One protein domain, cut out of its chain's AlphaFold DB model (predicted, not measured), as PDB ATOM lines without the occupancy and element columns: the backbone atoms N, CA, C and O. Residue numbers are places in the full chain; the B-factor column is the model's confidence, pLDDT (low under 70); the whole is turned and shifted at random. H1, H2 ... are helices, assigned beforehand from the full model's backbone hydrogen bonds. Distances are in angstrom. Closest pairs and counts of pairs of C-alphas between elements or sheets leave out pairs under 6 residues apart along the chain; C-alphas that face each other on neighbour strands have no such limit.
ATOM      1  N   GLN A 469     255.351 228.517 337.520       84.44
ATOM      2  CA  GLN A 469     256.572 228.940 336.825       84.44
ATOM      3  C   GLN A 469     257.014 230.336 337.279       84.44
ATOM      4  O   GLN A 469     258.137 230.534 337.745       84.44
ATOM      5  N   LYS A 470     256.080 231.292 337.293       85.31
ATOM      6  CA  LYS A 470     256.324 232.651 337.796       85.31
ATOM      7  C   LYS A 470     256.740 232.646 339.271       85.31
ATOM      8  O   LYS A 470     257.549 233.469 339.705       85.31
ATOM      9  N   MET A 471     256.184 231.739 340.075       84.12
ATOM     10  CA  MET A 471     256.558 231.597 341.485       84.12
ATOM     11  C   MET A 471     257.968 231.009 341.658       84.12
ATOM     12  O   MET A 471     258.707 231.433 342.556       84.12
ATOM     13  N   TYR A 472     258.355 230.067 340.798       85.56
ATOM     14  CA  TYR A 472     259.695 229.488 340.756       85.56
ATOM     15  C   TYR A 472     260.749 230.541 340.389       85.56
ATOM     16  O   TYR A 472     261.725 230.714 341.123       85.56
ATOM     17  N   GLU A 473     260.504 231.332 339.348       88.19
ATOM     18  CA  GLU A 473     261.399 232.416 338.926       88.19
ATOM     19  C   GLU A 473     261.580 233.477 340.013       88.19
ATOM     20  O   GLU A 473     262.705 233.862 340.339       88.19
ATOM     21  N   LYS A 474     260.486 233.892 340.666       85.12
ATOM     22  CA  LYS A 474     260.558 234.796 341.827       85.12
ATOM     23  C   LYS A 474     261.433 234.222 342.941       85.12
ATOM     24  O   LYS A 474     262.174 234.965 343.592       85.12
ATOM     25  N   ARG A 475     261.359 232.910 343.181       87.62
ATOM     26  CA  ARG A 475     262.179 232.235 344.194       87.62
ATOM     27  C   ARG A 475     263.650 232.204 343.790       87.62
ATOM     28  O   ARG A 475     264.489 232.542 344.623       87.62
ATOM     29  N   LEU A 476     263.961 231.872 342.538       89.44
ATOM     30  CA  LEU A 476     265.327 231.924 342.008       89.44
ATOM     31  C   LEU A 476     265.921 233.333 342.099       89.44
ATOM     32  O   LEU A 476     267.051 233.494 342.558       89.44
ATOM     33  N   ALA A 477     265.151 234.362 341.738       85.00
ATOM     34  CA  ALA A 477     265.576 235.754 341.855       85.00
ATOM     35  C   ALA A 477     265.900 236.122 343.312       85.00
ATOM     36  O   ALA A 477     266.935 236.732 343.593       85.00
ATOM     37  N   LYS A 478     265.066 235.686 344.262       84.31
ATOM     38  CA  LYS A 478     265.322 235.893 345.691       84.31
ATOM     39  C   LYS A 478     266.608 235.198 346.154       84.31
ATOM     40  O   LYS A 478     267.418 235.826 346.831       84.31
ATOM     41  N   ILE A 479     266.822 233.944 345.748       88.81
ATOM     42  CA  ILE A 479     268.046 233.189 346.064       88.81
ATOM     43  C   ILE A 479     269.278 233.902 345.497       88.81
ATOM     44  O   ILE A 479     270.270 234.062 346.207       88.81
ATOM     45  N   ARG A 480     269.207 234.390 344.254       86.88
ATOM     46  CA  ARG A 480     270.294 235.147 343.615       86.88
ATOM     47  C   ARG A 480     270.680 236.382 344.437       86.88
ATOM     48  O   ARG A 480     271.864 236.590 344.699       86.88
ATOM     49  N   ILE A 481     269.693 237.159 344.891       80.44
ATOM     50  CA  ILE A 481     269.914 238.344 345.740       80.44
ATOM     51  C   ILE A 481     270.561 237.947 347.075       80.44
ATOM     52  O   ILE A 481     271.497 238.600 347.538       80.44
ATOM     53  N   GLU A 482     270.098 236.867 347.703       82.00
ATOM     54  CA  GLU A 482     270.683 236.378 348.957       82.00
ATOM     55  C   GLU A 482     272.132 235.897 348.778       82.00
ATOM     56  O   GLU A 482     272.991 236.221 349.603       82.00
ATOM     57  N   MET A 483     272.440 235.191 347.685       88.50
ATOM     58  CA  MET A 483     273.808 234.781 347.343       88.50
ATOM     59  C   MET A 483     274.724 235.986 347.113       88.50
ATOM     60  O   MET A 483     275.859 236.004 347.591       88.50
ATOM     61  N   GLN A 484     274.233 237.018 346.425       83.75
ATOM     62  CA  GLN A 484     274.983 238.252 346.206       83.75
ATOM     63  C   GLN A 484     275.302 238.963 347.528       83.75
ATOM     64  O   GLN A 484     276.460 239.306 347.764       83.75
ATOM     65  N   LYS A 485     274.325 239.075 348.438       82.19
ATOM     66  CA  LYS A 485     274.549 239.622 349.789       82.19
ATOM     67  C   LYS A 485     275.584 238.824 350.579       82.19
ATOM     68  O   LYS A 485     276.423 239.419 351.248       82.19
ATOM     69  N   ARG A 486     275.561 237.489 350.495       84.50
ATOM     70  CA  ARG A 486     276.567 236.637 351.157       84.50
ATOM     71  C   ARG A 486     277.977 236.909 350.640       84.50
ATOM     72  O   ARG A 486     278.886 237.031 351.456       84.50
ATOM     73  N   ARG A 487     278.154 237.046 349.320       88.06
ATOM     74  CA  ARG A 487     279.455 237.395 348.722       88.06
ATOM     75  C   ARG A 487     279.965 238.739 349.231       88.06
ATOM     76  O   ARG A 487     281.108 238.817 349.660       88.06
ATOM     77  N   TRP A 488     279.108 239.757 349.286       81.69
ATOM     78  CA  TRP A 488     279.488 241.064 349.836       81.69
ATOM     79  C   TRP A 488     279.924 240.997 351.298       81.69
ATOM     80  O   TRP A 488     280.915 241.618 351.659       81.69
ATOM     81  N   ILE A 489     279.235 240.211 352.129       84.81
ATOM     82  CA  ILE A 489     279.620 240.028 353.535       84.81
ATOM     83  C   ILE A 489     280.982 239.328 353.652       84.81
ATOM     84  O   ILE A 489     281.773 239.677 354.527       84.81
ATOM     85  N   LEU A 490     281.258 238.330 352.805       92.06
ATOM     86  CA  LEU A 490     282.547 237.630 352.795       92.06
ATOM     87  C   LEU A 490     283.689 238.564 352.391       92.06
ATOM     88  O   LEU A 490     284.701 238.606 353.086       92.06
ATOM     89  N   GLU A 491     283.494 239.351 351.335       88.75
ATOM     90  CA  GLU A 491     284.483 240.346 350.916       88.75
ATOM     91  C   GLU A 491     284.682 241.425 351.982       88.75
ATOM     92  O   GLU A 491     285.813 241.748 352.326       88.75
ATOM     93  N   GLU A 492     283.610 241.925 352.604       86.38
ATOM     94  CA  GLU A 492     283.729 242.911 353.684       86.38
ATOM     95  C   GLU A 492     284.516 242.350 354.880       86.38
ATOM     96  O   GLU A 492     285.347 243.050 355.463       86.38
ATOM     97  N   LYS A 493     284.288 241.082 355.246       91.00
ATOM     98  CA  LYS A 493     285.069 240.405 356.292       91.00
ATOM     99  C   LYS A 493     286.537 240.282 355.905       91.00
ATOM    100  O   LYS A 493     287.394 240.544 356.745       91.00
ATOM    101  N   ARG A 494     286.824 239.914 354.655       94.12
ATOM    102  CA  ARG A 494     288.191 239.792 354.140       94.12
ATOM    103  C   ARG A 494     288.915 241.135 354.156       94.12
ATOM    104  O   ARG A 494     290.028 241.207 354.661       94.12
ATOM    105  N   VAL A 495     288.263 242.198 353.689       88.75
ATOM    106  CA  VAL A 495     288.807 243.563 353.728       88.75
ATOM    107  C   VAL A 495     289.088 243.987 355.168       88.75
ATOM    108  O   VAL A 495     290.185 244.448 355.451       88.75
ATOM    109  N   LYS A 496     288.153 243.770 356.104       88.12
ATOM    110  CA  LYS A 496     288.375 244.084 357.530       88.12
ATOM    111  C   LYS A 496     289.541 243.304 358.136       88.12
ATOM    112  O   LYS A 496     290.272 243.859 358.947       88.12
ATOM    113  N   HIS A 497     289.704 242.039 357.757       94.12
ATOM    114  CA  HIS A 497     290.816 241.216 358.219       94.12
ATOM    115  C   HIS A 497     292.162 241.746 357.712       94.12
ATOM    116  O   HIS A 497     293.062 241.958 358.515       94.12
ATOM    117  N   LEU A 498     292.258 242.054 356.414       94.56
ATOM    118  CA  LEU A 498     293.463 242.636 355.811       94.56
ATOM    119  C   LEU A 498     293.784 244.025 356.376       94.56
ATOM    120  O   LEU A 498     294.946 244.338 356.604       94.56
ATOM    121  N   MET A 499     292.761 244.848 356.630       90.88
ATOM    122  CA  MET A 499     292.934 246.147 357.280       90.88
ATOM    123  C   MET A 499     293.539 246.001 358.676       90.88
ATOM    124  O   MET A 499     294.452 246.735 359.032       90.88
ATOM    125  N   PHE A 500     293.050 245.033 359.454       92.75
ATOM    126  CA  PHE A 500     293.592 244.742 360.778       92.75
ATOM    127  C   PHE A 500     295.046 244.256 360.704       92.75
ATOM    128  O   PHE A 500     295.888 244.759 361.439       92.75
ATOM    129  N   GLU A 501     295.346 243.324 359.795       95.00
ATOM    130  CA  GLU A 501     296.693 242.775 359.594       95.00
ATOM    131  C   GLU A 501     297.714 243.848 359.185       95.00
ATOM    132  O   GLU A 501     298.843 243.845 359.668       95.00
ATOM    133  N   ARG A 502     297.312 244.793 358.328       95.75
ATOM    134  CA  ARG A 502     298.176 245.871 357.816       95.75
ATOM    135  C   ARG A 502     298.177 247.137 358.672       95.75
ATOM    136  O   ARG A 502     298.874 248.084 358.330       95.75
ATOM    137  N   ALA A 503     297.384 247.170 359.746       90.38
ATOM    138  CA  ALA A 503     297.080 248.380 360.512       90.38
ATOM    139  C   ALA A 503     296.510 249.541 359.656       90.38
ATOM    140  O   ALA A 503     296.630 250.712 360.018       90.38
ATOM    141  N   ASP A 504     295.845 249.216 358.543       91.56
ATOM    142  CA  ASP A 504     295.155 250.185 357.689       91.56
ATOM    143  C   ASP A 504     293.828 250.620 358.329       91.56
ATOM    144  O   ASP A 504     293.057 249.811 358.858       91.56
ATOM    145  N   TYR A 505     293.502 251.908 358.215       84.94
ATOM    146  CA  TYR A 505     292.236 252.474 358.681       84.94
ATOM    147  C   TYR A 505     291.494 253.194 357.552       84.94
ATOM    148  O   TYR A 505     292.053 253.575 356.527       84.94
ATOM    149  N   LYS A 506     290.181 253.364 357.721       85.06
ATOM    150  CA  LYS A 506     289.357 254.087 356.744       85.06
ATOM    151  C   LYS A 506     289.715 255.570 356.777       85.06
ATOM    152  O   LYS A 506     289.649 256.184 357.837       85.06
ATOM    153  N   ALA A 507     290.028 256.143 355.618       83.44
ATOM    154  CA  ALA A 507     290.268 257.575 355.485       83.44
ATOM    155  C   ALA A 507     289.017 258.404 355.843       83.44
ATOM    156  O   ALA A 507     287.888 257.926 355.721       83.44
ATOM    157  N   TRP A 508     289.211 259.665 356.243       81.81
ATOM    158  CA  TRP A 508     288.143 260.565 356.714       81.81
ATOM    159  C   TRP A 508     287.031 260.823 355.680       81.81
ATOM    160  O   TRP A 508     285.896 261.104 356.051       81.81
ATOM    161  N   TYR A 509     287.339 260.681 354.390       83.31
ATOM    162  CA  TYR A 509     286.393 260.818 353.279       83.31
ATOM    163  C   TYR A 509     285.704 259.496 352.885       83.31
ATOM    164  O   TYR A 509     284.959 259.455 351.907       83.31
ATOM    165  N   TYR A 510     285.942 258.391 353.603       80.75
ATOM    166  CA  TYR A 510     285.284 257.117 353.314       80.75
ATOM    167  C   TYR A 510     283.780 257.201 353.609       80.75
ATOM    168  O   TYR A 510     283.353 257.302 354.761       80.75
ATOM    169  N   ILE A 511     282.961 257.069 352.566       74.19
ATOM    170  CA  ILE A 511     281.502 257.011 352.682       74.19
ATOM    171  C   ILE A 511     281.058 255.553 352.503       74.19
ATOM    172  O   ILE A 511     281.281 254.973 351.438       74.19
ATOM    173  N   PRO A 512     280.394 254.924 353.492       71.25
ATOM    174  CA  PRO A 512     279.857 253.584 353.310       71.25
ATOM    175  C   PRO A 512     278.692 253.623 352.311       71.25
ATOM    176  O   PRO A 512     277.568 253.990 352.662       71.25
ATOM    177  N   MET A 513     278.933 253.217 351.060       64.56
ATOM    178  CA  MET A 513     277.847 253.029 350.098       64.56
ATOM    179  C   MET A 513     276.913 251.917 350.589       64.56
ATOM    180  O   MET A 513     277.266 250.739 350.634       64.56
ATOM    181  N   LYS A 514     275.676 252.280 350.943       62.31
ATOM    182  CA  LYS A 514     274.615 251.298 351.187       62.31
ATOM    183  C   LYS A 514     274.149 250.755 349.839       62.31
ATOM    184  O   LYS A 514     273.465 251.459 349.100       62.31
ATOM    185  N   ALA A 515     274.436 249.481 349.576       65.12
ATOM    186  CA  ALA A 515     274.094 248.787 348.331       65.12
ATOM    187  C   ALA A 515     272.619 248.907 347.890       65.12
ATOM    188  O   ALA A 515     272.305 248.775 346.712       65.12
ATOM    189  N   LYS A 516     271.703 249.214 348.820       63.34
ATOM    190  CA  LYS A 516     270.270 249.393 348.550       63.34
ATOM    191  C   LYS A 516     269.975 250.467 347.492       63.34
ATOM    192  O   LYS A 516     269.049 250.291 346.706       63.34
ATOM    193  N   TRP A 517     270.710 251.581 347.484       66.19
ATOM    194  CA  TRP A 517     270.444 252.691 346.555       66.19
ATOM    195  C   TRP A 517     271.050 252.445 345.176       66.19
ATOM    196  O   TRP A 517     270.408 252.726 344.169       66.19
ATOM    197  N   THR A 518     272.230 251.831 345.128       70.31
ATOM    198  CA  THR A 518     272.886 251.412 343.886       70.31
ATOM    199  C   THR A 518     272.082 250.329 343.167       70.31
ATOM    200  O   THR A 518     271.859 250.440 341.965       70.31
ATOM    201  N   GLU A 519     271.562 249.330 343.893       70.69
ATOM    202  CA  GLU A 519     270.667 248.313 343.319       70.69
ATOM    203  C   GLU A 519     269.344 248.911 342.825       70.69
ATOM    204  O   GLU A 519     268.876 248.546 341.750       70.69
ATOM    205  N   ARG A 520     268.751 249.853 343.574       75.19
ATOM    206  CA  ARG A 520     267.515 250.534 343.159       75.19
ATOM    207  C   ARG A 520     267.723 251.340 341.878       75.19
ATOM    208  O   ARG A 520     266.905 251.240 340.970       75.19
ATOM    209  N   ASN A 521     268.807 252.107 341.801       78.06
ATOM    210  CA  ASN A 521     269.123 252.893 340.611       78.06
ATOM    211  C   ASN A 521     269.408 251.978 339.421       78.06
ATOM    212  O   ASN A 521     268.834 252.195 338.361       78.06
ATOM    213  N   ARG A 522     270.195 250.909 339.609       79.94
ATOM    214  CA  ARG A 522     270.427 249.904 338.563       79.94
ATOM    215  C   ARG A 522     269.119 249.292 338.062       79.94
ATOM    216  O   ARG A 522     268.925 249.223 336.860       79.94
ATOM    217  N   TRP A 523     268.208 248.916 338.959       80.00
ATOM    218  CA  TRP A 523     266.898 248.396 338.564       80.00
ATOM    219  C   TRP A 523     266.079 249.415 337.762       80.00
ATOM    220  O   TRP A 523     265.438 249.038 336.786       80.00
ATOM    221  N   HIS A 524     266.102 250.701 338.138       79.06
ATOM    222  CA  HIS A 524     265.457 251.752 337.347       79.06
ATOM    223  C   HIS A 524     266.094 251.877 335.956       79.06
ATOM    224  O   HIS A 524     265.356 251.931 334.980       79.06
ATOM    225  N   PHE A 525     267.426 251.864 335.854       81.44
ATOM    226  CA  PHE A 525     268.137 251.905 334.570       81.44
ATOM    227  C   PHE A 525     267.840 250.688 333.690       81.44
ATOM    228  O   PHE A 525     267.484 250.874 332.530       81.44
ATOM    229  N   ASP A 526     267.919 249.472 334.239       79.50
ATOM    230  CA  ASP A 526     267.590 248.235 333.520       79.50
ATOM    231  C   ASP A 526     266.130 248.284 333.028       79.50
ATOM    232  O   ASP A 526     265.859 248.028 331.861       79.50
ATOM    233  N   ARG A 527     265.190 248.740 333.871       77.75
ATOM    234  CA  ARG A 527     263.781 248.915 333.480       77.75
ATOM    235  C   ARG A 527     263.590 249.946 332.364       77.75
ATOM    236  O   ARG A 527     262.742 249.732 331.506       77.75
ATOM    237  N   TYR A 528     264.305 251.072 332.394       78.94
ATOM    238  CA  TYR A 528     264.223 252.064 331.319       78.94
ATOM    239  C   TYR A 528     264.800 251.517 330.015       78.94
ATOM    240  O   TYR A 528     264.171 251.694 328.980       78.94
ATOM    241  N   ARG A 529     265.937 250.814 330.068       79.12
ATOM    242  CA  ARG A 529     266.546 250.175 328.896       79.12
ATOM    243  C   ARG A 529     265.602 249.151 328.264       79.12
ATOM    244  O   ARG A 529     265.323 249.247 327.077       79.12
ATOM    245  N   ASP A 530     265.068 248.233 329.063       75.00
ATOM    246  CA  ASP A 530     264.228 247.143 328.559       75.00
ATOM    247  C   ASP A 530     262.850 247.665 328.070       75.00
ATOM    248  O   ASP A 530     262.257 247.114 327.146       75.00
ATOM    249  N   ASN A 531     262.344 248.776 328.629       66.56
ATOM    250  CA  ASN A 531     261.132 249.434 328.121       66.56
ATOM    251  C   ASN A 531     261.349 250.151 326.777       66.56
ATOM    252  O   ASN A 531     260.385 250.290 326.029       66.56
ATOM    253  N   VAL A 532     262.561 250.621 326.463       60.50
ATOM    254  CA  VAL A 532     262.854 251.300 325.184       60.50
ATOM    255  C   VAL A 532     262.749 250.327 324.006       60.50
ATOM    256  O   VAL A 532     262.216 250.701 322.964       60.50
ATOM    257  N   GLU A 533     263.147 249.066 324.186       54.72
ATOM    258  CA  GLU A 533     262.999 248.020 323.160       54.72
ATOM    259  C   GLU A 533     261.522 247.711 322.844       54.72
ATOM    260  O   GLU A 533     261.169 247.447 321.698       54.72
ATOM    261  N   HIS A 534     260.617 247.834 323.822       51.91
ATOM    262  CA  HIS A 534     259.179 247.603 323.613       51.91
ATOM    263  C   HIS A 534     258.495 248.677 322.747       51.91
ATOM    264  O   HIS A 534     257.464 248.401 322.138       51.91
ATOM    265  N   PHE A 535     259.058 249.889 322.662       50.28
ATOM    266  CA  PHE A 535     258.521 250.979 321.833       50.28
ATOM    267  C   PHE A 535     259.116 251.033 320.418       50.28
ATOM    268  O   PHE A 535     258.578 251.746 319.574       50.28
ATOM    269  N   GLN A 536     260.172 250.269 320.118       51.91
ATOM    270  CA  GLN A 536     260.728 250.187 318.759       51.91
ATOM    271  C   GLN A 536     259.877 249.341 317.797       51.91
ATOM    272  O   GLN A 536     260.066 249.428 316.591       51.91
ATOM    273  N   HIS A 537     258.912 248.564 318.302       52.31
ATOM    274  CA  HIS A 537     257.999 247.751 317.487       52.31
ATOM    275  C   HIS A 537     256.659 248.444 317.154       52.31
ATOM    276  O   HIS A 537     255.753 247.789 316.644       52.31
TER     277      HIS A 537
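AT A GLANCE: This is residues 469 to 537 of the 539 residues of the protein "Complex I-SGDH" of Trichinella sp. T9 (UniProt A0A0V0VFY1). What shape do these residues make? A long helix, H1, runs to a turning point, from which a long link of residues 503 to 514 folds back and leads into a shorter helix, H2, so that the two helices form an open, lopsided U with no contact between them. What is it made of? The printed part has 69 residues with two named helices, H1 then H2, and no named strand; its class is all helix. How large is it? The whole is extended, with a radius of gyration of the C-alphas of 18.1 A, and flat, spanning 58 by 29 by 14 A.

HOW THE PARTS SIT: Do the helices meet? H1, residues 469 to 502, and H2, residues 515 to 535, are apart, with no C-alpha of the one within 8 A of the other. Which stretches stand free? Among them are residues 469 to 484, which belong to H1, residues 506 to 514, and residues 516 to 537, of which 516 to 535 belong to H2. How do the helix backbones read? Every O i to N i+4 pair is within hydrogen-bond range in H1, and 14 of 17 are in H2.

IN THESE COORDINATES: Where does the first helix lie? H1 begins at C-alpha 469 (256.572, 228.940, 336.825) and ends at C-alpha 502 (298.176, 245.871, 357.816), 49.6 A away. Where does the second lie? H2 runs 30.8 A from C-alpha 515 (274.094, 248.787, 348.331) to C-alpha 535 (258.521, 250.979, 321.833).

THE WHOLE: Which C-alphas are farthest apart? Those of Ala 503 and His 537, at 58.1 A. Is there a cut or a long link? The printed part has no cut, and the 12 residues between H1 and H2 are a long link. Where is the model's confidence low? The mean pLDDT of the printed part is 80.1, and residues 513 to 517 and 531 to 537 are under 70.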